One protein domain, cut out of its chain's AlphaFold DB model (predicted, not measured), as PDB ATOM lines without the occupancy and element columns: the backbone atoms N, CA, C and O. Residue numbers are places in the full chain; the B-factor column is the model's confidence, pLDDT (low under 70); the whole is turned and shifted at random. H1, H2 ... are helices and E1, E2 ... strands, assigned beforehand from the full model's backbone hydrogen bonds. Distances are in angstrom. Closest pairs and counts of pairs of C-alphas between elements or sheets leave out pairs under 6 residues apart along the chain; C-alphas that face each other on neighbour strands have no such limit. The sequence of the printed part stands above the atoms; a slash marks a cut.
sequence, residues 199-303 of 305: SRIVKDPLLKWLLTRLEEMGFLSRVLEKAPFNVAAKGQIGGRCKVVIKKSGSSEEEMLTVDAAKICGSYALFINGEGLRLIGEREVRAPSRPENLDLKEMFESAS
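What this domain is: This is residues 199 to 303 of the 305 residues of the protein "Putative HTH-type transcriptional regulatory protein ENM96_02700" of Thermofilum sp (UniProt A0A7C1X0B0). One twisted sheet of six strands makes the core, with H2 packed over one face and H1 and H3 on the other, where the sheet curls round H3. The sheet is two three-strand meanders, E1 E2 E3 and E4 E5 E6, side by side through E3 and E4, with H2 linking the two. The printed part has 105 residues with three named helices and six named strands, along the chain H1 E1 E2 E3 H2 E4 E5 E6 H3; the sheet's order is E1 E2 E3 E4 E5 E6, mixed, and the class is mixed, helices and strands. The whole is compact and rounded, with a radius of gyration of the C-alphas of 12.3 A and spans of 30 by 30 by 25 A.

Where its parts are: The strands are E1, residues 220 to 223; E2, residues 231 to 237, 17.9 A long; E3, residues 239 to 247, 25.2 A; E4, residues 267 to 272, 15.9 A; E5, residues 275 to 279; and E6, residues 283 to 286. The helices are H1, residues 205 to 216, 16.4 A from first to last C-alpha; H2, residues 251 to 264, 19.9 A; and H3, residues 295 to 302, 10.6 A. C-alpha 205 is at (26.147, -52.340, 25.316), C-alpha 239 at (18.130, -41.223, 0.463) and C-alpha 302 at (13.726, -36.222, 11.878).

How they stand to each other: E3 and E4 are parallel at 30 degrees, with N 244 and O 267 2.9 A apart, within hydrogen-bond range; E3, H2 and E4 form a strand-helix-strand unit, two parallel neighbours with a helix between, its crossover right-handed. The hairpin E2 and E3 is antiparallel, with N 233 and O 243 at 2.8 A, and so is the hairpin E1 and E2, with N 222 and O 232 at 2.8 A. The hairpins E4 and E5, with N 270 and O 277 at 2.8 A, and E5 and E6, with N 278 and O 284 at 2.8 A, are antiparallel too. H2 is on the sheet at a height of 8.8 A, along the strands, at 5 degrees to E4 on the local plane; the C-alphas of Ala 261 and Ala 268 are their closest, 5.6 A. H1 is on the opposite face, 8.3 A over the sheet, at 10 degrees to E3 on the local plane; its closest C-alphas to E1 are Leu 211 and Ser 221, 7.2 A. H3 is on the same face as H1; its closest C-alphas to E6 are Ala 302 and Val 284, 6.0 A. H1 and H3 are only just apart, at 8.0 A. In H1, H2 and H3 every O i to N i+4 pair is within hydrogen-bond range.

The domain as a whole: The C-alphas of Gly 238 and Ser 250, the two farthest apart, are 32.4 A apart. The printed part has no cut and no long link. Its mean pLDDT is 90.0; residue 274 and residues 288 to 290 are under 70.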
ATOM      1  N   SER A 199      30.616 -52.074  15.575       88.25
ATOM      2  CA  SER A 199      29.954 -52.862  16.623       88.25
ATOM      3  C   SER A 199      30.878 -53.885  17.311       88.25
ATOM      4  O   SER A 199      30.651 -54.256  18.465       88.25
ATOM      5  N   ARG A 200      31.955 -54.336  16.647       89.12
ATOM      6  CA  ARG A 200      32.936 -55.278  17.220       89.12
ATOM      7  C   ARG A 200      33.988 -54.605  18.098       89.12
ATOM      8  O   ARG A 200      34.598 -55.279  18.923       89.12
ATOM      9  N   ILE A 201      34.214 -53.308  17.905       89.62
ATOM     10  CA  ILE A 201      35.233 -52.525  18.619       89.62
ATOM     11  C   ILE A 201      34.638 -51.938  19.903       89.62
ATOM     12  O   ILE A 201      35.291 -51.897  20.949       89.62
ATOM     13  N   VAL A 202      33.381 -51.496  19.836       91.19
ATOM     14  CA  VAL A 202      32.696 -50.844  20.950       91.19
ATOM     15  C   VAL A 202      32.337 -51.844  22.051       91.19
ATOM     16  O   VAL A 202      31.729 -52.885  21.811       91.19
ATOM     17  N   LYS A 203      32.687 -51.490  23.294       89.38
ATOM     18  CA  LYS A 203      32.368 -52.280  24.496       89.38
ATOM     19  C   LYS A 203      31.030 -51.913  25.131       89.38
ATOM     20  O   LYS A 203      30.429 -52.753  25.790       89.38
ATOM     21  N   ASP A 204      30.595 -50.665  24.974       89.62
ATOM     22  CA  ASP A 204      29.353 -50.183  25.571       89.62
ATOM     23  C   ASP A 204      28.131 -50.917  24.990       89.62
ATOM     24  O   ASP A 204      27.972 -50.899  23.770       89.62
ATOM     25  N   PRO A 205      27.260 -51.531  25.815       89.12
ATOM     26  CA  PRO A 205      26.147 -52.340  25.316       89.12
ATOM     27  C   PRO A 205      25.162 -51.570  24.435       89.12
ATOM     28  O   PRO A 205      24.788 -52.065  23.373       89.12
ATOM     29  N   LEU A 206      24.775 -50.354  24.839       87.88
ATOM     30  CA  LEU A 206      23.772 -49.567  24.123       87.88
ATOM     31  C   LEU A 206      24.322 -49.026  22.796       87.88
ATOM     32  O   LEU A 206      23.684 -49.183  21.757       87.88
ATOM     33  N   LEU A 207      25.531 -48.457  22.800       91.25
ATOM     34  CA  LEU A 207      26.183 -48.030  21.561       91.25
ATOM     35  C   LEU A 207      26.457 -49.226  20.639       91.25
ATOM     36  O   LEU A 207      26.258 -49.121  19.434       91.25
ATOM     37  N   LYS A 208      26.859 -50.381  21.183       92.44
ATOM     38  CA  LYS A 208      27.054 -51.604  20.398       92.44
ATOM     39  C   LYS A 208      25.756 -52.068  19.739       92.44
ATOM     40  O   LYS A 208      25.773 -52.358  18.549       92.44
ATOM     41  N   TRP A 209      24.648 -52.114  20.481       91.06
ATOM     42  CA  TRP A 209      23.330 -52.445  19.933       91.06
ATOM     43  C   TRP A 209      22.946 -51.496  18.790       91.06
ATOM     44  O   TRP A 209      22.592 -51.958  17.706       91.06
ATOM     45  N   LEU A 210      23.094 -50.184  18.999       91.88
ATOM     46  CA  LEU A 210      22.770 -49.166  17.999       91.88
ATOM     47  C   LEU A 210      23.598 -49.350  16.721       91.88
ATOM     48  O   LEU A 210      23.058 -49.301  15.618       91.88
ATOM     49  N   LEU A 211      24.902 -49.594  16.865       93.94
ATOM     50  CA  LEU A 211      25.797 -49.842  15.736       93.94
ATOM     51  C   LEU A 211      25.432 -51.115  14.979       93.94
ATOM     52  O   LEU A 211      25.401 -51.080  13.754       93.94
ATOM     53  N   THR A 212      25.105 -52.204  15.677       93.25
ATOM     54  CA  THR A 212      24.631 -53.438  15.036       93.25
ATOM     55  C   THR A 212      23.377 -53.173  14.205       93.25
ATOM     56  O   THR A 212      23.308 -53.610  13.061       93.25
ATOM     57  N   ARG A 213      22.410 -52.405  14.726       92.12
ATOM     58  CA  ARG A 213      21.195 -52.052  13.975       92.12
ATOM     59  C   ARG A 213      21.487 -51.191  12.750       92.12
ATOM     60  O   ARG A 213      20.960 -51.464  11.677       92.12
ATOM     61  N   LEU A 214      22.353 -50.188  12.878       93.12
ATOM     62  CA  LEU A 214      22.784 -49.382  11.734       93.12
ATOM     63  C   LEU A 214      23.485 -50.251  10.675       93.12
ATOM     64  O   LEU A 214      23.191 -50.126   9.488       93.12
ATOM     65  N   GLU A 215      24.367 -51.163  11.086       92.50
ATOM     66  CA  GLU A 215      25.060 -52.103  10.192       92.50
ATOM     67  C   GLU A 215      24.079 -53.057   9.481       92.50
ATOM     68  O   GLU A 215      24.210 -53.272   8.276       92.50
ATOM     69  N   GLU A 216      23.059 -53.574  10.178       91.62
ATOM     70  CA  GLU A 216      21.965 -54.371   9.591       91.62
ATOM     71  C   GLU A 216      21.157 -53.579   8.547       91.62
ATOM     72  O   GLU A 216      20.700 -54.145   7.555       91.62
ATOM     73  N   MET A 217      21.030 -52.262   8.731       91.00
ATOM     74  CA  MET A 217      20.419 -51.336   7.769       91.00
ATOM     75  C   MET A 217      21.370 -50.929   6.626       91.00
ATOM     76  O   MET A 217      21.011 -50.104   5.785       91.00
ATOM     77  N   GLY A 218      22.588 -51.477   6.580       91.75
ATOM     78  CA  GLY A 218      23.576 -51.196   5.538       91.75
ATOM     79  C   GLY A 218      24.420 -49.942   5.774       91.75
ATOM     80  O   GLY A 218      25.068 -49.462   4.843       91.75
ATOM     81  N   PHE A 219      24.437 -49.393   6.993       93.88
ATOM     82  CA  PHE A 219      25.353 -48.306   7.322       93.88
ATOM     83  C   PHE A 219      26.788 -48.817   7.472       93.88
ATOM     84  O   PHE A 219      27.063 -49.823   8.125       93.88
ATOM     85  N   LEU A 220      27.725 -48.039   6.944       93.38
ATOM     86  CA  LEU A 220      29.147 -48.131   7.228       93.38
ATOM     87  C   LEU A 220      29.472 -47.169   8.365       93.38
ATOM     88  O   LEU A 220      29.396 -45.951   8.189       93.38
ATOM     89  N   SER A 221      29.827 -47.722   9.522       94.00
ATOM     90  CA  SER A 221      30.122 -46.972  10.745       94.00
ATOM     91  C   SER A 221      31.615 -47.006  11.063       94.00
ATOM     92  O   SER A 221      32.251 -48.050  10.932       94.00
ATOM     93  N   ARG A 222      32.171 -45.883  11.529       94.81
ATOM     94  CA  ARG A 222      33.563 -45.767  11.986       94.81
ATOM     95  C   ARG A 222      33.615 -45.141  13.371       94.81
ATOM     96  O   ARG A 222      32.995 -44.106  13.605       94.81
ATOM     97  N   VAL A 223      34.351 -45.782  14.273       95.50
ATOM     98  CA  VAL A 223      34.623 -45.267  15.622       95.50
ATOM     99  C   VAL A 223      35.731 -44.221  15.536       95.50
ATOM    100  O   VAL A 223      36.688 -44.415  14.792       95.50
ATOM    101  N   LEU A 224      35.584 -43.133  16.286       94.81
ATOM    102  CA  LEU A 224      36.514 -42.009  16.348       94.81
ATOM    103  C   LEU A 224      36.943 -41.787  17.806       94.81
ATOM    104  O   LEU A 224      36.113 -41.781  18.718       94.81
ATOM    105  N   GLU A 225      38.241 -41.601  18.024       93.56
ATOM    106  CA  GLU A 225      38.847 -41.291  19.327       93.56
ATOM    107  C   GLU A 225      39.139 -39.793  19.496       93.56
ATOM    108  O   GLU A 225      39.163 -39.263  20.607       93.56
ATOM    109  N   LYS A 226      39.406 -39.110  18.386       94.69
ATOM    110  CA  LYS A 226      39.807 -37.713  18.258       94.69
ATOM    111  C   LYS A 226      38.694 -36.938  17.565       94.69
ATOM    112  O   LYS A 226      38.910 -36.303  16.543       94.69
ATOM    113  N   ALA A 227      37.487 -36.977  18.104       94.94
ATOM    114  CA  ALA A 227      36.362 -36.181  17.623       94.94
ATOM    115  C   ALA A 227      35.432 -35.829  18.794       94.94
ATOM    116  O   ALA A 227      35.425 -36.547  19.797       94.94
ATOM    117  N   PRO A 228      34.614 -34.763  18.680       94.38
ATOM    118  CA  PRO A 228      33.633 -34.433  19.716       94.38
ATOM    119  C   PRO A 228      32.528 -35.497  19.834       94.38
ATOM    120  O   PRO A 228      31.840 -35.563  20.851       94.38
ATOM    121  N   PHE A 229      32.403 -36.372  18.833       95.62
ATOM    122  CA  PHE A 229      31.507 -37.525  18.756       95.62
ATOM    123  C   PHE A 229      32.294 -38.838  18.651       95.62
ATOM    124  O   PHE A 229      33.428 -38.867  18.189       95.62
ATOM    125  N   ASN A 230      31.681 -39.940  19.079       95.69
ATOM    126  CA  ASN A 230      32.333 -41.249  19.163       95.69
ATOM    127  C   ASN A 230      32.291 -42.031  17.849       95.69
ATOM    128  O   ASN A 230      33.107 -42.925  17.644       95.69
ATOM    129  N   VAL A 231      31.302 -41.765  16.993       97.06
ATOM    130  CA  VAL A 231      31.097 -42.501  15.739       97.06
ATOM    131  C   VAL A 231      30.656 -41.541  14.645       97.06
ATOM    132  O   VAL A 231      29.848 -40.650  14.898       97.06
ATOM    133  N   ALA A 232      31.130 -41.773  13.424       97.19
ATOM    134  CA  ALA A 232      30.504 -41.270  12.207       97.19
ATOM    135  C   ALA A 232      30.064 -42.454  11.337       97.19
ATOM    136  O   ALA A 232      30.805 -43.425  11.183       97.19
ATOM    137  N   ALA A 233      28.862 -42.388  10.775       95.81
ATOM    138  CA  ALA A 233      28.312 -43.450   9.949       95.81
ATOM    139  C   ALA A 233      27.594 -42.900   8.716       95.81
ATOM    140  O   ALA A 233      26.983 -41.830   8.761       95.81
ATOM    141  N   LYS A 234      27.637 -43.669   7.626       95.19
ATOM    142  CA  LYS A 234      26.893 -43.395   6.392       95.19
ATOM    143  C   LYS A 234      26.109 -44.606   5.939       95.19
ATOM    144  O   LYS A 234      26.633 -45.711   5.949       95.19
ATOM    145  N   GLY A 235      24.894 -44.389   5.477       93.19
ATOM    146  CA  GLY A 235      24.023 -45.426   4.951       93.19
ATOM    147  C   GLY A 235      22.934 -44.825   4.080       93.19
ATOM    148  O   GLY A 235      23.073 -43.716   3.550       93.19
ATOM    149  N   GLN A 236      21.841 -45.564   3.935       88.19
ATOM    150  CA  GLN A 236      20.710 -45.144   3.123       88.19
ATOM    151  C   GLN A 236      19.399 -45.398   3.866       88.19
ATOM    152  O   GLN A 236      19.086 -46.530   4.221       88.19
ATOM    153  N   ILE A 237      18.626 -44.334   4.081       84.50
ATOM    154  CA  ILE A 237      17.257 -44.378   4.609       84.50
ATOM    155  C   ILE A 237      16.438 -43.450   3.718       84.50
ATOM    156  O   ILE A 237      16.565 -42.232   3.816       84.50
ATOM    157  N   GLY A 238      15.694 -44.021   2.766       79.19
ATOM    158  CA  GLY A 238      15.085 -43.275   1.656       79.19
ATOM    159  C   GLY A 238      16.142 -42.733   0.680       79.19
ATOM    160  O   GLY A 238      16.269 -43.225  -0.441       79.19
ATOM    161  N   GLY A 239      16.953 -41.777   1.136       83.69
ATOM    162  CA  GLY A 239      18.130 -41.223   0.463       83.69
ATOM    163  C   GLY A 239      19.431 -41.445   1.246       83.69
ATOM    164  O   GLY A 239      19.479 -42.224   2.200       83.69
ATOM    165  N   ARG A 240      20.515 -40.768   0.834       86.25
ATOM    166  CA  ARG A 240      21.799 -40.810   1.558       86.25
ATOM    167  C   ARG A 240      21.607 -40.261   2.967       86.25
ATOM    168  O   ARG A 240      21.170 -39.129   3.131       86.25
ATOM    169  N   CYS A 241      21.986 -41.052   3.961       92.69
ATOM    170  CA  CYS A 241      21.867 -40.695   5.364       92.69
ATOM    171  C   CYS A 241      23.245 -40.757   6.017       92.69
ATOM    172  O   CYS A 241      23.934 -41.773   5.943       92.69
ATOM    173  N   LYS A 242      23.647 -39.663   6.660       95.81
ATOM    174  CA  LYS A 242      24.901 -39.551   7.409       95.81
ATOM    175  C   LYS A 242      24.545 -39.230   8.850       95.81
ATOM    176  O   LYS A 242      23.653 -38.415   9.078       95.81
ATOM    177  N   VAL A 243      25.215 -39.844   9.813       97.06
ATOM    178  CA  VAL A 243      24.955 -39.621  11.238       97.06
ATOM    179  C   VAL A 243      26.262 -39.577  12.017       97.06
ATOM    180  O   VAL A 243      27.147 -40.406  11.810       97.06
ATOM    181  N   VAL A 244      26.379 -38.609  12.920       97.75
ATOM    182  CA  VAL A 244      27.401 -38.592  13.970       97.75
ATOM    183  C   VAL A 244      26.752 -38.971  15.294       97.75
ATOM    184  O   VAL A 244      25.641 -38.532  15.585       97.75
ATOM    185  N   ILE A 245      27.418 -39.808  16.088       97.12
ATOM    186  CA  ILE A 245      26.863 -40.354  17.331       97.12
ATOM    187  C   ILE A 245      27.753 -39.956  18.501       97.12
ATOM    188  O   ILE A 245      28.941 -40.290  18.525       97.12
ATOM    189  N   LYS A 246      27.172 -39.287  19.497       95.62
ATOM    190  CA  LYS A 246      27.835 -38.931  20.754       95.62
ATOM    191  C   LYS A 246      27.130 -39.612  21.918       95.62
ATOM    192  O   LYS A 246      25.960 -39.360  22.194       95.62
ATOM    193  N   LYS A 247      27.859 -40.460  22.632       92.44
ATOM    194  CA  LYS A 247      27.435 -40.995  23.921       92.44
ATOM    195  C   LYS A 247      28.043 -40.134  25.013       92.44
ATOM    196  O   LYS A 247      29.259 -40.172  25.146       92.44
ATOM    197  N   SER A 248      27.203 -39.441  25.783       83.56
ATOM    198  CA  SER A 248      27.588 -38.633  26.953       83.56
ATOM    199  C   SER A 248      28.740 -37.647  26.688       83.56
ATOM    200  O   SER A 248      29.895 -38.030  26.535       83.56
ATOM    201  N   GLY A 249      28.451 -36.349  26.658       81.31
ATOM    202  CA  GLY A 249      29.463 -35.315  26.440       81.31
ATOM    203  C   GLY A 249      29.326 -34.145  27.393       81.31
ATOM    204  O   GLY A 249      28.311 -34.002  28.074       81.31
ATOM    205  N   SER A 250      30.346 -33.289  27.418       88.31
ATOM    206  CA  SER A 250      30.165 -31.936  27.943       88.31
ATOM    207  C   SER A 250      29.190 -31.155  27.049       88.31
ATOM    208  O   SER A 250      28.997 -31.490  25.877       88.31
ATOM    209  N   SER A 251      28.603 -30.073  27.568       90.00
ATOM    210  CA  SER A 251      27.742 -29.195  26.759       90.00
ATOM    211  C   SER A 251      28.463 -28.641  25.523       90.00
ATOM    212  O   SER A 251      27.840 -28.429  24.486       90.00
ATOM    213  N   GLU A 252      29.779 -28.435  25.618       90.75
ATOM    214  CA  GLU A 252      30.620 -27.992  24.504       90.75
ATOM    215  C   GLU A 252      30.748 -29.074  23.423       90.75
ATOM    216  O   GLU A 252      30.570 -28.785  22.242       90.75
ATOM    217  N   GLU A 253      30.980 -30.332  23.808       92.44
ATOM    218  CA  GLU A 253      31.050 -31.447  22.858       92.44
ATOM    219  C   GLU A 253      29.713 -31.695  22.162       92.44
ATOM    220  O   GLU A 253      29.687 -32.002  20.967       92.44
ATOM    221  N   GLU A 254      28.597 -31.556  22.884       93.69
ATOM    222  CA  GLU A 254      27.273 -31.653  22.273       93.69
ATOM    223  C   GLU A 254      27.054 -30.543  21.243       93.69
ATOM    224  O   GLU A 254      26.624 -30.828  20.123       93.69
ATOM    225  N   MET A 255      27.400 -29.299  21.586       93.69
ATOM    226  CA  MET A 255      27.293 -28.155  20.679       93.69
ATOM    227  C   MET A 255      28.149 -28.357  19.421       93.69
ATOM    228  O   MET A 255      27.626 -28.274  18.310       93.69
ATOM    229  N   LEU A 256      29.425 -28.725  19.582       94.69
ATOM    230  CA  LEU A 256      30.323 -29.019  18.463       94.69
ATOM    231  C   LEU A 256      29.816 -30.184  17.605       94.69
ATOM    232  O   LEU A 256      29.929 -30.136  16.382       94.69
ATOM    233  N   THR A 257      29.229 -31.216  18.217       95.94
ATOM    234  CA  THR A 257      28.635 -32.348  17.492       95.94
ATOM    235  C   THR A 257      27.449 -31.901  16.638       95.94
ATOM    236  O   THR A 257      27.356 -32.292  15.475       95.94
ATOM    237  N   VAL A 258      26.558 -31.060  17.175       96.44
ATOM    238  CA  VAL A 258      25.416 -30.519  16.420       96.44
ATOM    239  C   VAL A 258      25.885 -29.621  15.278       96.44
ATOM    240  O   VAL A 258      25.378 -29.734  14.162       96.44
ATOM    241  N   ASP A 259      26.857 -28.749  15.524       95.56
ATOM    242  CA  ASP A 259      27.364 -27.832  14.505       95.56
ATOM    243  C   ASP A 259      28.113 -28.578  13.391       95.56
ATOM    244  O   ASP A 259      27.884 -28.314  12.206       95.56
ATOM    245  N   ALA A 260      28.922 -29.579  13.754       95.69
ATOM    246  CA  ALA A 260      29.552 -30.500  12.811       95.69
ATOM    247  C   ALA A 260      28.515 -31.299  12.004       95.69
ATOM    248  O   ALA A 260      28.697 -31.526  10.809       95.69
ATOM    249  N   ALA A 261      27.400 -31.695  12.618       96.00
ATOM    250  CA  ALA A 261      26.346 -32.406  11.910       96.00
ATOM    251  C   ALA A 261      25.642 -31.504  10.884       96.00
ATOM    252  O   ALA A 261      25.504 -31.870   9.716       96.00
ATOM    253  N   LYS A 262      25.290 -30.277  11.285       94.94
ATOM    254  CA  LYS A 262      24.662 -29.280  10.405       94.94
ATOM    255  C   LYS A 262      25.538 -28.932   9.205       94.94
ATOM    256  O   LYS A 262      25.044 -28.913   8.081       94.94
ATOM    257  N   ILE A 263      26.826 -28.655   9.425       95.12
ATOM    258  CA  ILE A 263      27.741 -28.262   8.342       95.12
ATOM    259  C   ILE A 263      27.984 -29.409   7.354       95.12
ATOM    260  O   ILE A 263      28.104 -29.162   6.157       95.12
ATOM    261  N   CYS A 264      27.995 -30.654   7.841       94.31
ATOM    262  CA  CYS A 264      28.168 -31.844   7.014       94.31
ATOM    263  C   CYS A 264      26.865 -32.321   6.355       94.31
ATOM    264  O   CYS A 264      26.916 -33.234   5.531       94.31
ATOM    265  N   GLY A 265      25.702 -31.761   6.703       93.44
ATOM    266  CA  GLY A 265      24.407 -32.292   6.264       93.44
ATOM    267  C   GLY A 265      24.175 -33.720   6.769       93.44
ATOM    268  O   GLY A 265      23.831 -34.612   5.995       93.44
ATOM    269  N   SER A 266      24.459 -33.959   8.048       95.06
ATOM    270  CA  SER A 266      24.238 -35.225   8.746       95.06
ATOM    271  C   SER A 266      23.344 -35.023   9.968       95.06
ATOM    272  O   SER A 266      23.206 -33.910  10.471       95.06
ATOM    273  N   TYR A 267      22.779 -36.107  10.490       96.81
ATOM    274  CA  TYR A 267      22.093 -36.109  11.779       96.81
ATOM    275  C   TYR A 267      23.096 -36.141  12.940       96.81
ATOM    276  O   TYR A 267      24.162 -36.748  12.820       96.81
ATOM    277  N   ALA A 268      22.736 -35.551  14.080       97.31
ATOM    278  CA  ALA A 268      23.437 -35.741  15.349       97.31
ATOM    279  C   ALA A 268      22.599 -36.623  16.279       97.31
ATOM    280  O   ALA A 268      21.499 -36.241  16.675       97.31
ATOM    281  N   LEU A 269      23.112 -37.799  16.631       96.19
ATOM    282  CA  LEU A 269      22.455 -38.747  17.524       96.19
ATOM    283  C   LEU A 269      23.167 -38.779  18.877       96.19
ATOM    284  O   LEU A 269      24.346 -39.110  18.975       96.19
ATOM    285  N   PHE A 270      22.431 -38.460  19.931       94.62
ATOM    286  CA  PHE A 270      22.917 -38.471  21.300       94.62
ATOM    287  C   PHE A 270      22.381 -39.674  22.056       94.62
ATOM    288  O   PHE A 270      21.186 -39.968  21.997       94.62
ATOM    289  N   ILE A 271      23.268 -40.322  22.805       91.50
ATOM    290  CA  ILE A 271      22.928 -41.379  23.755       91.50
ATOM    291  C   ILE A 271      23.094 -40.808  25.166       91.50
ATOM    292  O   ILE A 271      24.223 -40.582  25.617       91.50
ATOM    293  N   ASN A 272      21.966 -40.582  25.848       83.38
ATOM    294  CA  ASN A 272      21.905 -39.960  27.172       83.38
ATOM    295  C   ASN A 272      21.194 -40.892  28.158       83.38
ATOM    296  O   ASN A 272      19.981 -41.090  28.076       83.38
ATOM    297  N   GLY A 273      21.949 -41.464  29.100       77.44
ATOM    298  CA  GLY A 273      21.435 -42.526  29.967       77.44
ATOM    299  C   GLY A 273      21.007 -43.725  29.122       77.44
ATOM    300  O   GLY A 273      21.822 -44.271  28.383       77.44
ATOM    301  N   GLU A 274      19.728 -44.093  29.199       69.69
ATOM    302  CA  GLU A 274      19.153 -45.159  28.369       69.69
ATOM    303  C   GLU A 274      18.354 -44.632  27.154       69.69
ATOM    304  O   GLU A 274      17.804 -45.420  26.394       69.69
ATOM    305  N   GLY A 275      18.241 -43.311  26.967       83.81
ATOM    306  CA  GLY A 275      17.440 -42.702  25.897       83.81
ATOM    307  C   GLY A 275      18.260 -42.251  24.686       83.81
ATOM    308  O   GLY A 275      19.477 -42.057  24.770       83.81
ATOM    309  N   LEU A 276      17.567 -42.022  23.565       91.00
ATOM    310  CA  LEU A 276      18.153 -41.471  22.338       91.00
ATOM    311  C   LEU A 276      17.557 -40.100  22.010       91.00
ATOM    312  O   LEU A 276      16.348 -39.891  22.124       91.00
ATOM    313  N   ARG A 277      18.396 -39.178  21.541       93.06
ATOM    314  CA  ARG A 277      17.976 -37.887  20.978       93.06
ATOM    315  C   ARG A 277      18.620 -37.707  19.610       93.06
ATOM    316  O   ARG A 277      19.833 -37.552  19.529       93.06
ATOM    317  N   LEU A 278      17.814 -37.710  18.557       94.19
ATOM    318  CA  LEU A 278      18.242 -37.473  17.183       94.19
ATOM    319  C   LEU A 278      17.916 -36.032  16.793       94.19
ATOM    320  O   LEU A 278      16.785 -35.582  16.958       94.19
ATOM    321  N   ILE A 279      18.902 -35.317  16.270       95.25
ATOM    322  CA  ILE A 279      18.764 -33.952  15.772       95.25
ATOM    323  C   ILE A 279      19.038 -33.979  14.271       95.25
ATOM    324  O   ILE A 279      20.170 -34.219  13.846       95.25
ATOM    325  N   GLY A 280      17.985 -33.765  13.484       91.69
ATOM    326  CA  GLY A 280      18.043 -33.500  12.049       91.69
ATOM    327  C   GLY A 280      17.510 -32.104  11.756       91.69
ATOM    328  O   GLY A 280      17.920 -31.129  12.387       91.69
ATOM    329  N   GLU A 281      16.545 -32.012  10.845       88.62
ATOM    330  CA  GLU A 281      15.743 -30.794  10.681       88.62
ATOM    331  C   GLU A 281      14.771 -30.604  11.850       88.62
ATOM    332  O   GLU A 281      14.446 -29.478  12.227       88.62
ATOM    333  N   ARG A 282      14.348 -31.718  12.457       90.62
ATOM    334  CA  ARG A 282      13.581 -31.761  13.702       90.62
ATOM    335  C   ARG A 282      14.328 -32.566  14.758       90.62
ATOM    336  O   ARG A 282      15.143 -33.437  14.444       90.62
ATOM    337  N   GLU A 283      14.041 -32.265  16.019       93.00
ATOM    338  CA  GLU A 283      14.518 -33.061  17.147       93.00
ATOM    339  C   GLU A 283      13.508 -34.171  17.459       93.00
ATOM    340  O   GLU A 283      12.328 -33.901  17.682       93.00
ATOM    341  N   VAL A 284      13.986 -35.413  17.507       92.31
ATOM    342  CA  VAL A 284      13.200 -36.599  17.866       92.31
ATOM    343  C   VAL A 284      13.836 -37.256  19.086       92.31
ATOM    344  O   VAL A 284      15.052 -37.457  19.139       92.31
ATOM    345  N   ARG A 285      13.021 -37.601  20.085       90.69
ATOM    346  CA  ARG A 285      13.469 -38.270  21.313       90.69
ATOM    347  C   ARG A 285      12.821 -39.638  21.435       90.69
ATOM    348  O   ARG A 285      11.615 -39.759  21.251       90.69
ATOM    349  N   ALA A 286      13.617 -40.637  21.797       83.62
ATOM    350  CA  ALA A 286      13.152 -41.983  22.091       83.62
ATOM    351  C   ALA A 286      13.389 -42.330  23.575       83.62
ATOM    352  O   ALA A 286      14.386 -41.884  24.158       83.62
ATOM    353  N   PRO A 287      12.483 -43.109  24.193       71.50
ATOM    354  CA  PRO A 287      12.534 -43.445  25.614       71.50
ATOM    355  C   PRO A 287      13.693 -44.384  25.976       71.50
ATOM    356  O   PRO A 287      14.359 -44.954  25.116       71.50
ATOM    357  N   SER A 288      13.855 -44.589  27.286       63.09
ATOM    358  CA  SER A 288      14.902 -45.337  28.000       63.09
ATOM    359  C   SER A 288      15.076 -46.828  27.637       63.09
ATOM    360  O   SER A 288      15.820 -47.543  28.289       63.09
ATOM    361  N   ARG A 289      14.368 -47.360  26.636       66.62
ATOM    362  CA  ARG A 289      14.508 -48.756  26.175       66.62
ATOM    363  C   ARG A 289      14.456 -48.815  24.652       66.62
ATOM    364  O   ARG A 289      13.444 -49.225  24.083       66.62
ATOM    365  N   PRO A 290      15.528 -48.378  23.977       68.25
ATOM    366  CA  PRO A 290      15.539 -48.203  22.533       68.25
ATOM    367  C   PRO A 290      15.572 -49.531  21.769       68.25
ATOM    368  O   PRO A 290      15.421 -49.521  20.560       68.25
ATOM    369  N   GLU A 291      15.694 -50.679  22.441       70.25
ATOM    370  CA  GLU A 291      15.769 -52.005  21.808       70.25
ATOM    371  C   GLU A 291      14.579 -52.340  20.893       70.25
ATOM    372  O   GLU A 291      14.752 -53.085  19.927       70.25
ATOM    373  N   ASN A 292      13.406 -51.755  21.166       72.12
ATOM    374  CA  ASN A 292      12.182 -51.901  20.367       72.12
ATOM    375  C   ASN A 292      11.939 -50.733  19.395       72.12
ATOM    376  O   ASN A 292      10.885 -50.668  18.767       72.12
ATOM    377  N   LEU A 293      12.862 -49.776  19.319       81.75
ATOM    378  CA  LEU A 293      12.728 -48.596  18.478       81.75
ATOM    379  C   LEU A 293      12.943 -48.966  17.009       81.75
ATOM    380  O   LEU A 293      13.962 -49.567  16.658       81.75
ATOM    381  N   ASP A 294      12.035 -48.522  16.144       86.81
ATOM    382  CA  ASP A 294      12.303 -48.483  14.712       86.81
ATOM    383  C   ASP A 294      13.187 -47.265  14.403       86.81
ATOM    384  O   ASP A 294      12.734 -46.118  14.350       86.81
ATOM    385  N   LEU A 295      14.491 -47.508  14.234       87.69
ATOM    386  CA  LEU A 295      15.439 -46.453  13.877       87.69
ATOM    387  C   LEU A 295      15.071 -45.793  12.550       87.69
ATOM    388  O   LEU A 295      15.294 -44.596  12.395       87.69
ATOM    389  N   LYS A 296      14.499 -46.542  11.602       87.75
ATOM    390  CA  LYS A 296      14.127 -46.006  10.295       87.75
ATOM    391  C   LYS A 296      13.043 -44.941  10.449       87.75
ATOM    392  O   LYS A 296      13.232 -43.833   9.957       87.75
ATOM    393  N   GLU A 297      11.990 -45.243  11.205       88.56
ATOM    394  CA  GLU A 297      10.919 -44.290  11.522       88.56
ATOM    395  C   GLU A 297      11.458 -43.067  12.285       88.56
ATOM    396  O   GLU A 297      11.049 -41.935  12.020       88.56
ATOM    397  N   MET A 298      12.428 -43.264  13.189       90.25
ATOM    398  CA  MET A 298      13.072 -42.159  13.909       90.25
ATOM    399  C   MET A 298      13.818 -41.207  12.961       90.25
ATOM    400  O   MET A 298      13.675 -39.990  13.087       90.25
ATOM    401  N   PHE A 299      14.601 -41.743  12.017       90.19
ATOM    402  CA  PHE A 299      15.290 -40.940  11.001       90.19
ATOM    403  C   PHE A 299      14.297 -40.248  10.062       90.19
ATOM    404  O   PHE A 299      14.445 -39.053   9.817       90.19
ATOM    405  N   GLU A 300      13.265 -40.957   9.600       88.81
ATOM    406  CA  GLU A 300      12.214 -40.400   8.737       88.81
ATOM    407  C   GLU A 300      11.436 -39.270   9.434       88.81
ATOM    408  O   GLU A 300      11.142 -38.249   8.818       88.81
ATOM    409  N   SER A 301      11.179 -39.394  10.737       88.25
ATOM    410  CA  SER A 301      10.533 -38.349  11.547       88.25
ATOM    411  C   SER A 301      11.421 -37.119  11.779       88.25
ATOM    412  O   SER A 301      10.915 -36.029  12.061       88.25
ATOM    413  N   ALA A 302      12.745 -37.292  11.706       86.25
ATOM    414  CA  ALA A 302      13.726 -36.222  11.878       86.25
ATOM    415  C   ALA A 302      14.063 -35.489  10.563       86.25
ATOM    416  O   ALA A 302      14.556 -34.356  10.621       86.25
ATOM    417  N   SER A 303      13.803 -36.105   9.404       81.69
ATOM    418  CA  SER A 303      13.735 -35.439   8.092       81.69
ATOM    419  C   SER A 303      12.393 -34.729   7.902       81.69
ATOM    420  O   SER A 303      11.358 -35.260   8.301       81.69
TER     421      SER A 303